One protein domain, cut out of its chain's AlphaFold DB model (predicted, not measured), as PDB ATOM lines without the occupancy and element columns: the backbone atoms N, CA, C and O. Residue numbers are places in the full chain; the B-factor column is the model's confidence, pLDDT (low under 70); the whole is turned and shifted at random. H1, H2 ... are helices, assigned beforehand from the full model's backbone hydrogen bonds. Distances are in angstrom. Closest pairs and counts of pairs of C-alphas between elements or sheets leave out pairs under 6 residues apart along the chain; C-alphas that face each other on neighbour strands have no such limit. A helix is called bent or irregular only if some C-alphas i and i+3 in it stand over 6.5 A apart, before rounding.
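What this domain is: This is residues 390 to 468 of the 640 residues of an uncharacterized protein of Candidatus Shapirobacteria bacterium CG09_land_8_20_14_0_10_39_12 (UniProt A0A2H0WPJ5). A long bent helix, H3, runs along one side of a compact cluster of shorter helices, with H2 near the middle and its first residues by the bend. H5 packs on H2, H6 packs on H3's second arm, H4 folds back from that arm's end, and H1 precedes H2. The printed part has 79 residues with six named helices, H1 to H6 in chain order, and no named strand; the class is all helix. It is compact, with a radius of gyration of the C-alphas of 11.6 A and spans of 31 by 30 by 19 A.

Where its parts are: Find C-alpha 416 at (24.776, -63.445, 25.856), where H3, residues 416 to 435, begins. By its hydrogen bonds it was assigned as one helix, but it is bent, with C-alphas 424 and 427 7.0 A apart; its arms are H3a, residues 416 to 424, 12.1 A, and H3b, residues 427 to 435, 12.5 A. Before it look for H1, residues 390 to 394, 6.8 A, and H2, residues 396 to 406, 15.2 A. After it come H4, residues 437 to 444, 11.4 A, H5, residues 452 to 459, 10.8 A, and H6, residues 461 to 466, 10.8 A, ending at (13.597, -45.579, 39.943). H4 is irregular, but only just, with C-alphas 438 and 441 6.53 A apart; H6 is irregular, with C-alphas 462 and 465 7.7 A apart.

How they stand to each other: Start at H3b, which touches H6 at a shallow tilt of 33 degrees, only just short of steep; the closest C-alphas, Arg 434 and Ile 466, are 6.4 A apart. H2 touches H5, opposite ways; their closest C-alphas, Leu 403 and Val 455, are 6.3 A apart. H2 and H4 only just touch, with 3 pairs of C-alphas within 8 A, the closest being Ile 400 and Ile 443 at 7.2 A. Every O i to N i+4 pair is within hydrogen-bond range in H1, H2, H3a and H3b; H5 has 3 of 4, H4 1 of 4 with 4 of 5 O i to N i+3 pairs, and H6 0 of 2 with 2 of 3.

The domain as a whole: The C-alphas farthest apart, Asp 411 and Thr 435, are 32.9 A apart. The printed part has no cut and no long link. Residues 448 and 450 are under 70 in pLDDT.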
ATOM      1  N   GLU A 390      35.526 -54.689  29.494       92.88
ATOM      2  CA  GLU A 390      36.092 -54.505  30.839       92.88
ATOM      3  C   GLU A 390      35.728 -53.133  31.409       92.88
ATOM      4  O   GLU A 390      35.239 -53.040  32.532       92.88
ATOM      5  N   LYS A 391      35.836 -52.075  30.599       92.06
ATOM      6  CA  LYS A 391      35.409 -50.726  30.996       92.06
ATOM      7  C   LYS A 391      33.904 -50.669  31.287       92.06
ATOM      8  O   LYS A 391      33.486 -50.013  32.234       92.06
ATOM      9  N   ALA A 392      33.089 -51.382  30.506       92.50
ATOM     10  CA  ALA A 392      31.641 -51.444  30.713       92.50
ATOM     11  C   ALA A 392      31.246 -52.112  32.043       92.50
ATOM     12  O   ALA A 392      30.231 -51.736  32.624       92.50
ATOM     13  N   LYS A 393      32.045 -53.065  32.547       93.00
ATOM     14  CA  LYS A 393      31.836 -53.684  33.870       93.00
ATOM     15  C   LYS A 393      32.122 -52.723  35.027       93.00
ATOM     16  O   LYS A 393      31.610 -52.930  36.124       93.00
ATOM     17  N   GLU A 394      32.955 -51.709  34.802       91.06
ATOM     18  CA  GLU A 394      33.380 -50.745  35.824       91.06
ATOM     19  C   GLU A 394      32.571 -49.441  35.799       91.06
ATOM     20  O   GLU A 394      32.400 -48.813  36.846       91.06
ATOM     21  N   ASP A 395      32.069 -49.029  34.629       90.06
ATOM     22  CA  ASP A 395      31.343 -47.771  34.438       90.06
ATOM     23  C   ASP A 395      29.859 -47.996  34.063       90.06
ATOM     24  O   ASP A 395      29.522 -48.227  32.893       90.06
ATOM     25  N   PRO A 396      28.929 -47.830  35.027       88.19
ATOM     26  CA  PRO A 396      27.490 -47.943  34.795       88.19
ATOM     27  C   PRO A 396      26.931 -46.990  33.726       88.19
ATOM     28  O   PRO A 396      25.852 -47.242  33.181       88.19
ATOM     29  N   ILE A 397      27.622 -45.886  33.407       88.56
ATOM     30  CA  ILE A 397      27.191 -44.946  32.362       88.56
ATOM     31  C   ILE A 397      27.226 -45.605  30.983       88.56
ATOM     32  O   ILE A 397      26.309 -45.381  30.188       88.56
ATOM     33  N   ILE A 398      28.232 -46.439  30.720       91.88
ATOM     34  CA  ILE A 398      28.387 -47.160  29.451       91.88
ATOM     35  C   ILE A 398      27.209 -48.119  29.258       91.88
ATOM     36  O   ILE A 398      26.576 -48.144  28.200       91.88
ATOM     37  N   VAL A 399      26.836 -48.840  30.317       93.75
ATOM     38  CA  VAL A 399      25.682 -49.749  30.315       93.75
ATOM     39  C   VAL A 399      24.375 -48.987  30.100       93.75
ATOM     40  O   VAL A 399      23.544 -49.396  29.294       93.75
ATOM     41  N   ILE A 400      24.199 -47.831  30.739       91.50
ATOM     42  CA  ILE A 400      23.038 -46.952  30.520       91.50
ATOM     43  C   ILE A 400      22.953 -46.469  29.068       91.50
ATOM     44  O   ILE A 400      21.857 -46.403  28.500       91.50
ATOM     45  N   ASN A 401      24.088 -46.157  28.442       90.12
ATOM     46  CA  ASN A 401      24.135 -45.777  27.034       90.12
ATOM     47  C   ASN A 401      23.794 -46.961  26.113       90.12
ATOM     48  O   ASN A 401      23.070 -46.763  25.135       90.12
ATOM     49  N   ALA A 402      24.202 -48.187  26.452       92.75
ATOM     50  CA  ALA A 402      23.775 -49.399  25.747       92.75
ATOM     51  C   ALA A 402      22.261 -49.647  25.894       92.75
ATOM     52  O   ALA A 402      21.567 -49.834  24.894       92.75
ATOM     53  N   LEU A 403      21.713 -49.543  27.109       91.88
ATOM     54  CA  LEU A 403      20.272 -49.656  27.385       91.88
ATOM     55  C   LEU A 403      19.451 -48.615  26.612       91.88
ATOM     56  O   LEU A 403      18.378 -48.915  26.083       91.88
ATOM     57  N   LYS A 404      19.981 -47.396  26.465       88.88
ATOM     58  CA  LYS A 404      19.387 -46.364  25.608       88.88
ATOM     59  C   LYS A 404      19.297 -46.819  24.149       88.88
ATOM     60  O   LYS A 404      18.253 -46.592  23.540       88.88
ATOM     61  N   GLN A 405      20.337 -47.447  23.594       89.06
ATOM     62  CA  GLN A 405      20.303 -47.995  22.229       89.06
ATOM     63  C   GLN A 405      19.303 -49.152  22.112       89.06
ATOM     64  O   GLN A 405      18.469 -49.129  21.207       89.06
ATOM     65  N   ILE A 406      19.310 -50.083  23.075       90.50
ATOM     66  CA  ILE A 406      18.376 -51.223  23.146       90.50
ATOM     67  C   ILE A 406      16.922 -50.746  23.123       90.50
ATOM     68  O   ILE A 406      16.113 -51.221  22.337       90.50
ATOM     69  N   SER A 407      16.595 -49.723  23.911       84.88
ATOM     70  CA  SER A 407      15.231 -49.183  23.945       84.88
ATOM     71  C   SER A 407      14.787 -48.485  22.655       84.88
ATOM     72  O   SER A 407      13.611 -48.166  22.492       84.88
ATOM     73  N   ARG A 408      15.717 -48.150  21.758       82.88
ATOM     74  CA  ARG A 408      15.432 -47.346  20.567       82.88
ATOM     75  C   ARG A 408      15.389 -48.197  19.323       82.88
ATOM     76  O   ARG A 408      14.457 -48.030  18.555       82.88
ATOM     77  N   ILE A 409      16.364 -49.074  19.135       84.94
ATOM     78  CA  ILE A 409      16.557 -49.806  17.886       84.94
ATOM     79  C   ILE A 409      15.652 -51.049  17.889       84.94
ATOM     80  O   ILE A 409      15.808 -51.898  18.765       84.94
ATOM     81  N   PRO A 410      14.704 -51.176  16.944       77.44
ATOM     82  CA  PRO A 410      13.833 -52.340  16.869       77.44
ATOM     83  C   PRO A 410      14.622 -53.571  16.423       77.44
ATOM     84  O   PRO A 410      15.516 -53.470  15.576       77.44
ATOM     85  N   ASP A 411      14.244 -54.724  16.979       79.19
ATOM     86  CA  ASP A 411      14.799 -56.049  16.666       79.19
ATOM     87  C   ASP A 411      16.307 -56.147  16.924       79.19
ATOM     88  O   ASP A 411      17.030 -56.886  16.258       79.19
ATOM     89  N   ILE A 412      16.787 -55.365  17.893       88.56
ATOM     90  CA  ILE A 412      18.171 -55.402  18.341       88.56
ATOM     91  C   ILE A 412      18.501 -56.778  18.929       88.56
ATOM     92  O   ILE A 412      17.748 -57.335  19.736       88.56
ATOM     93  N   VAL A 413      19.645 -57.323  18.535       91.50
ATOM     94  CA  VAL A 413      20.156 -58.592  19.048       91.50
ATOM     95  C   VAL A 413      21.137 -58.286  20.168       91.50
ATOM     96  O   VAL A 413      22.099 -57.549  19.965       91.50
ATOM     97  N   ILE A 414      20.894 -58.854  21.352       94.00
ATOM     98  CA  ILE A 414      21.765 -58.721  22.526       94.00
ATOM     99  C   ILE A 414      22.470 -60.068  22.745       94.00
ATOM    100  O   ILE A 414      21.839 -60.988  23.281       94.00
ATOM    101  N   PRO A 415      23.748 -60.216  22.344       95.00
ATOM    102  CA  PRO A 415      24.534 -61.419  22.605       95.00
ATOM    103  C   PRO A 415      24.616 -61.729  24.100       95.00
ATOM    104  O   PRO A 415      24.607 -60.812  24.923       95.00
ATOM    105  N   GLN A 416      24.758 -63.011  24.453       94.56
ATOM    106  CA  GLN A 416      24.776 -63.445  25.856       94.56
ATOM    107  C   GLN A 416      25.856 -62.725  26.677       94.56
ATOM    108  O   GLN A 416      25.556 -62.210  27.743       94.56
ATOM    109  N   GLU A 417      27.071 -62.580  26.143       94.75
ATOM    110  CA  GLU A 417      28.160 -61.863  26.824       94.75
ATOM    111  C   GLU A 417      27.802 -60.398  27.135       94.75
ATOM    112  O   GLU A 417      28.090 -59.885  28.214       94.75
ATOM    113  N   THR A 418      27.126 -59.721  26.202       95.81
ATOM    114  CA  THR A 418      26.670 -58.337  26.406       95.81
ATOM    115  C   THR A 418      25.547 -58.286  27.436       95.81
ATOM    116  O   THR A 418      25.538 -57.403  28.293       95.81
ATOM    117  N   ARG A 419      24.622 -59.250  27.392       95.44
ATOM    118  CA  ARG A 419      23.543 -59.386  28.374       95.44
ATOM    119  C   ARG A 419      24.091 -59.592  29.785       95.44
ATOM    120  O   ARG A 419      23.663 -58.878  30.683       95.44
ATOM    121  N   ASP A 420      25.067 -60.480  29.959       95.88
ATOM    122  CA  ASP A 420      25.668 -60.788  31.261       95.88
ATOM    123  C   ASP A 420      26.284 -59.534  31.908       95.88
ATOM    124  O   ASP A 420      26.095 -59.284  33.101       95.88
ATOM    125  N   ILE A 421      26.977 -58.700  31.121       96.38
ATOM    126  CA  ILE A 421      27.553 -57.430  31.599       96.38
ATOM    127  C   ILE A 421      26.453 -56.445  32.009       96.38
ATOM    128  O   ILE A 421      26.568 -55.788  33.048       96.38
ATOM    129  N   ILE A 422      25.385 -56.340  31.211       95.50
ATOM    130  CA  ILE A 422      24.250 -55.469  31.527       95.50
ATOM    131  C   ILE A 422      23.607 -55.916  32.841       95.50
ATOM    132  O   ILE A 422      23.521 -55.110  33.766       95.50
ATOM    133  N   GLU A 423      23.209 -57.185  32.944       93.75
ATOM    134  CA  GLU A 423      22.531 -57.756  34.114       93.75
ATOM    135  C   GLU A 423      23.375 -57.612  35.388       93.75
ATOM    136  O   GLU A 423      22.856 -57.196  36.426       93.75
ATOM    137  N   ALA A 424      24.688 -57.847  35.308       93.75
ATOM    138  CA  ALA A 424      25.601 -57.653  36.435       93.75
ATOM    139  C   ALA A 424      25.683 -56.187  36.908       93.75
ATOM    140  O   ALA A 424      25.932 -55.928  38.088       93.75
ATOM    141  N   SER A 425      25.451 -55.229  36.008       93.69
ATOM    142  CA  SER A 425      25.554 -53.791  36.288       93.69
ATOM    143  C   SER A 425      24.243 -53.173  36.787       93.69
ATOM    144  O   SER A 425      24.268 -52.133  37.452       93.69
ATOM    145  N   ILE A 426      23.095 -53.805  36.514       92.75
ATOM    146  CA  ILE A 426      21.764 -53.313  36.911       92.75
ATOM    147  C   ILE A 426      21.673 -52.970  38.409       92.75
ATOM    148  O   ILE A 426      21.243 -51.854  38.713       92.75
ATOM    149  N   PRO A 427      22.097 -53.829  39.363       92.00
ATOM    150  CA  PRO A 427      21.979 -53.510  40.787       92.00
ATOM    151  C   PRO A 427      22.711 -52.220  41.175       92.00
ATOM    152  O   PRO A 427      22.194 -51.419  41.954       92.00
ATOM    153  N   GLN A 428      23.891 -51.987  40.590       90.38
ATOM    154  CA  GLN A 428      24.670 -50.771  40.832       90.38
ATOM    155  C   GLN A 428      23.982 -49.538  40.238       90.38
ATOM    156  O   GLN A 428      23.921 -48.498  40.893       90.38
ATOM    157  N   ILE A 429      23.420 -49.653  39.028       91.12
ATOM    158  CA  ILE A 429      22.654 -48.574  38.386       91.12
ATOM    159  C   ILE A 429      21.449 -48.182  39.243       91.12
ATOM    160  O   ILE A 429      21.208 -46.991  39.448       91.12
ATOM    161  N   VAL A 430      20.696 -49.165  39.742       90.50
ATOM    162  CA  VAL A 430      19.503 -48.937  40.568       90.50
ATOM    163  C   VAL A 430      19.874 -48.208  41.858       90.50
ATOM    164  O   VAL A 430      19.287 -47.168  42.163       90.50
ATOM    165  N   GLU A 431      20.881 -48.692  42.582       90.25
ATOM    166  CA  GLU A 431      21.330 -48.061  43.827       90.25
ATOM    167  C   GLU A 431      21.862 -46.638  43.593       90.25
ATOM    168  O   GLU A 431      21.531 -45.694  44.321       90.25
ATOM    169  N   PHE A 432      22.626 -46.441  42.516       88.31
ATOM    170  CA  PHE A 432      23.127 -45.124  42.138       88.31
ATOM    171  C   PHE A 432      21.988 -44.156  41.781       88.31
ATOM    172  O   PHE A 432      22.004 -42.998  42.200       88.31
ATOM    173  N   ALA A 433      20.968 -44.619  41.054       87.62
ATOM    174  CA  ALA A 433      19.807 -43.814  40.681       87.62
ATOM    175  C   ALA A 433      18.923 -43.440  41.885       87.62
ATOM    176  O   ALA A 433      18.379 -42.332  41.910       87.62
ATOM    177  N   ARG A 434      18.802 -44.318  42.892       88.69
ATOM    178  CA  ARG A 434      18.101 -44.031  44.160       88.69
ATOM    179  C   ARG A 434      18.800 -42.944  44.965       88.69
ATOM    180  O   ARG A 434      18.153 -42.029  45.471       88.69
ATOM    181  N   THR A 435      20.123 -43.031  45.057       88.88
ATOM    182  CA  THR A 435      20.949 -42.082  45.817       88.88
ATOM    183  C   THR A 435      21.185 -40.764  45.076       88.88
ATOM    184  O   THR A 435      21.437 -39.743  45.714       88.88
ATOM    185  N   ASN A 436      21.030 -40.745  43.746       86.38
ATOM    186  CA  ASN A 436      21.215 -39.565  42.902       86.38
ATOM    187  C   ASN A 436      19.978 -39.313  42.020       86.38
ATOM    188  O   ASN A 436      20.001 -39.594  40.823       86.38
ATOM    189  N   PRO A 437      18.890 -38.718  42.543       80.75
ATOM    190  CA  PRO A 437      17.670 -38.489  41.761       80.75
ATOM    191  C   PRO A 437      17.900 -37.654  40.495       80.75
ATOM    192  O   PRO A 437      17.279 -37.897  39.461       80.75
ATOM    193  N   SER A 438      18.848 -36.713  40.540       81.94
ATOM    194  CA  SER A 438      19.264 -35.906  39.390       81.94
ATOM    195  C   SER A 438      19.964 -36.706  38.298       81.94
ATOM    196  O   SER A 438      20.281 -36.126  37.273       81.94
ATOM    197  N   PHE A 439      20.239 -37.993  38.496       82.00
ATOM    198  CA  PHE A 439      20.786 -38.905  37.498       82.00
ATOM    199  C   PHE A 439      19.691 -39.623  36.697       82.00
ATOM    200  O   PHE A 439      19.902 -40.010  35.545       82.00
ATOM    201  N   ARG A 440      18.480 -39.723  37.263       81.12
ATOM    202  CA  ARG A 440      17.327 -40.407  36.659       81.12
ATOM    203  C   ARG A 440      16.914 -39.823  35.297       81.12
ATOM    204  O   ARG A 440      16.294 -40.520  34.503       81.12
ATOM    205  N   TYR A 441      17.329 -38.597  34.949       81.06
ATOM    206  CA  TYR A 441      17.133 -38.046  33.596       81.06
ATOM    207  C   TYR A 441      17.833 -38.857  32.491       81.06
ATOM    208  O   TYR A 441      17.353 -38.864  31.356       81.06
ATOM    209  N   LYS A 442      18.954 -39.542  32.780       82.69
ATOM    210  CA  LYS A 442      19.611 -40.414  31.788       82.69
ATOM    211  C   LYS A 442      18.736 -41.628  31.481       82.69
ATOM    212  O   LYS A 442      18.570 -41.990  30.316       82.69
ATOM    213  N   ILE A 443      18.106 -42.171  32.523       83.06
ATOM    214  CA  ILE A 443      17.152 -43.280  32.452       83.06
ATOM    215  C   ILE A 443      15.895 -42.874  31.671       83.06
ATOM    216  O   ILE A 443      15.440 -43.608  30.797       83.06
ATOM    217  N   ALA A 444      15.416 -41.639  31.863       78.00
ATOM    218  CA  ALA A 444      14.261 -41.084  31.149       78.00
ATOM    219  C   ALA A 444      14.330 -41.220  29.618       78.00
ATOM    220  O   ALA A 444      13.297 -41.284  28.950       78.00
ATOM    221  N   SER A 445      15.540 -41.263  29.050       75.69
ATOM    222  CA  SER A 445      15.766 -41.356  27.606       75.69
ATOM    223  C   SER A 445      15.312 -42.673  26.967       75.69
ATOM    224  O   SER A 445      15.152 -42.714  25.741       75.69
ATOM    225  N   PHE A 446      15.094 -43.704  27.787       79.88
ATOM    226  CA  PHE A 446      14.588 -45.016  27.402       79.88
ATOM    227  C   PHE A 446      13.308 -45.411  28.147       79.88
ATOM    228  O   PHE A 446      12.905 -46.568  28.110       79.88
ATOM    229  N   CYS A 447      12.647 -44.459  28.813       71.75
ATOM    230  CA  CYS A 447      11.401 -44.717  29.525       71.75
ATOM    231  C   CYS A 447      10.178 -44.503  28.634       71.75
ATOM    232  O   CYS A 447       9.863 -43.388  28.209       71.75
ATOM    233  N   GLY A 448       9.426 -45.581  28.435       65.12
ATOM    234  CA  GLY A 448       8.113 -45.568  27.809       65.12
ATOM    235  C   GLY A 448       8.128 -45.199  26.332       65.12
ATOM    236  O   GLY A 448       7.189 -44.535  25.909       65.12
ATOM    237  N   ASN A 449       9.153 -45.597  25.580       71.50
ATOM    238  CA  ASN A 449       9.138 -45.810  24.125       71.50
ATOM    239  C   ASN A 449       8.662 -47.247  23.795       71.50
ATOM    240  O   ASN A 449       8.347 -48.007  24.713       71.50
ATOM    241  N   LEU A 450       8.544 -47.602  22.511       67.88
ATOM    242  CA  LEU A 450       8.043 -48.928  22.101       67.88
ATOM    243  C   LEU A 450       8.899 -50.094  22.614       67.88
ATOM    244  O   LEU A 450       8.343 -51.101  23.040       67.88
ATOM    245  N   ASN A 451      10.228 -49.947  22.633       74.56
ATOM    246  CA  ASN A 451      11.139 -51.045  22.978       74.56
ATOM    247  C   ASN A 451      11.624 -50.974  24.441       74.56
ATOM    248  O   ASN A 451      12.514 -51.718  24.843       74.56
ATOM    249  N   SER A 452      11.024 -50.116  25.282       74.94
ATOM    250  CA  SER A 452      11.378 -49.995  26.710       74.94
ATOM    251  C   SER A 452      11.128 -51.283  27.488       74.94
ATOM    252  O   SER A 452      11.691 -51.464  28.559       74.94
ATOM    253  N   GLU A 453      10.262 -52.162  26.977       73.69
ATOM    254  CA  GLU A 453       9.970 -53.455  27.590       73.69
ATOM    255  C   GLU A 453      11.218 -54.291  27.811       73.69
ATOM    256  O   GLU A 453      11.451 -54.702  28.944       73.69
ATOM    257  N   GLN A 454      12.019 -54.457  26.760       78.75
ATOM    258  CA  GLN A 454      13.254 -55.230  26.808       78.75
ATOM    259  C   GLN A 454      14.202 -54.686  27.877       78.75
ATOM    260  O   GLN A 454      14.866 -55.445  28.570       78.75
ATOM    261  N   VAL A 455      14.231 -53.360  28.052       85.88
ATOM    262  CA  VAL A 455      15.019 -52.730  29.111       85.88
ATOM    263  C   VAL A 455      14.417 -53.006  30.486       85.88
ATOM    264  O   VAL A 455      15.142 -53.404  31.386       85.88
ATOM    265  N   TYR A 456      13.107 -52.841  30.676       80.12
ATOM    266  CA  TYR A 456      12.475 -53.083  31.978       80.12
ATOM    267  C   TYR A 456      12.602 -54.534  32.453       80.12
ATOM    268  O   TYR A 456      12.778 -54.754  33.648       80.12
ATOM    269  N   GLU A 457      12.557 -55.505  31.540       83.06
ATOM    270  CA  GLU A 457      12.799 -56.917  31.866       83.06
ATOM    271  C   GLU A 457      14.193 -57.136  32.473       83.06
ATOM    272  O   GLU A 457      14.326 -57.926  33.402       83.06
ATOM    273  N   LEU A 458      15.206 -56.385  32.021       86.62
ATOM    274  CA  LEU A 458      16.566 -56.444  32.572       86.62
ATOM    275  C   LEU A 458      16.657 -55.834  33.980       86.62
ATOM    276  O   LEU A 458      17.451 -56.289  34.796       86.62
ATOM    277  N   PHE A 459      15.854 -54.808  34.281       85.56
ATOM    278  CA  PHE A 459      15.877 -54.126  35.580       85.56
ATOM    279  C   PHE A 459      15.114 -54.873  36.697       85.56
ATOM    280  O   PHE A 459      15.363 -54.615  37.876       85.56
ATOM    281  N   GLY A 460      14.215 -55.803  36.351       79.50
ATOM    282  CA  GLY A 460      13.429 -56.595  37.309       79.50
ATOM    283  C   GLY A 460      12.368 -55.795  38.086       79.50
ATOM    284  O   GLY A 460      12.317 -54.567  38.025       79.50
ATOM    285  N   GLU A 461      11.491 -56.481  38.831       74.38
ATOM    286  CA  GLU A 461      10.362 -55.844  39.541       74.38
ATOM    287  C   GLU A 461      10.800 -54.908  40.685       74.38
ATOM    288  O   GLU A 461      10.176 -53.871  40.903       74.38
ATOM    289  N   ASP A 462      11.920 -55.205  41.350       77.12
ATOM    290  CA  ASP A 462      12.433 -54.448  42.505       77.12
ATOM    291  C   ASP A 462      13.013 -53.066  42.152       77.12
ATOM    292  O   ASP A 462      13.528 -52.368  43.026       77.12
ATOM    293  N   SER A 463      12.966 -52.665  40.881       82.62
ATOM    294  CA  SER A 463      13.516 -51.406  40.363       82.62
ATOM    295  C   SER A 463      12.443 -50.383  39.968       82.62
ATOM    296  O   SER A 463      12.769 -49.305  39.469       82.62
ATOM    297  N   GLN A 464      11.154 -50.692  40.146       76.12
ATOM    298  CA  GLN A 464      10.061 -49.839  39.655       76.12
ATOM    299  C   GLN A 464      10.125 -48.400  40.195       76.12
ATOM    300  O   GLN A 464       9.855 -47.449  39.456       76.12
ATOM    301  N   ASP A 465      10.578 -48.223  41.435       83.12
ATOM    302  CA  ASP A 465      10.709 -46.932  42.115       83.12
ATOM    303  C   ASP A 465      11.624 -45.943  41.371       83.12
ATOM    304  O   ASP A 465      11.347 -44.738  41.324       83.12
ATOM    305  N   ILE A 466      12.684 -46.434  40.713       85.50
ATOM    306  CA  ILE A 466      13.597 -45.579  39.943       85.50
ATOM    307  C   ILE A 466      13.020 -45.157  38.588       85.50
ATOM    308  O   ILE A 466      13.572 -44.253  37.959       85.50
ATOM    309  N   PHE A 467      11.876 -45.699  38.169       80.56
ATOM    310  CA  PHE A 467      11.155 -45.293  36.958       80.56
ATOM    311  C   PHE A 467       9.915 -44.429  37.251       80.56
ATOM    312  O   PHE A 467       9.465 -43.681  36.379       80.56
ATOM    313  N   GLU A 468       9.389 -44.460  38.477       75.81
ATOM    314  CA  GLU A 468       8.194 -43.708  38.878       75.81
ATOM    315  C   GLU A 468       8.369 -42.185  38.797       75.81
ATOM    316  O   GLU A 468       9.355 -41.624  39.272       75.81
TER     317      GLU A 468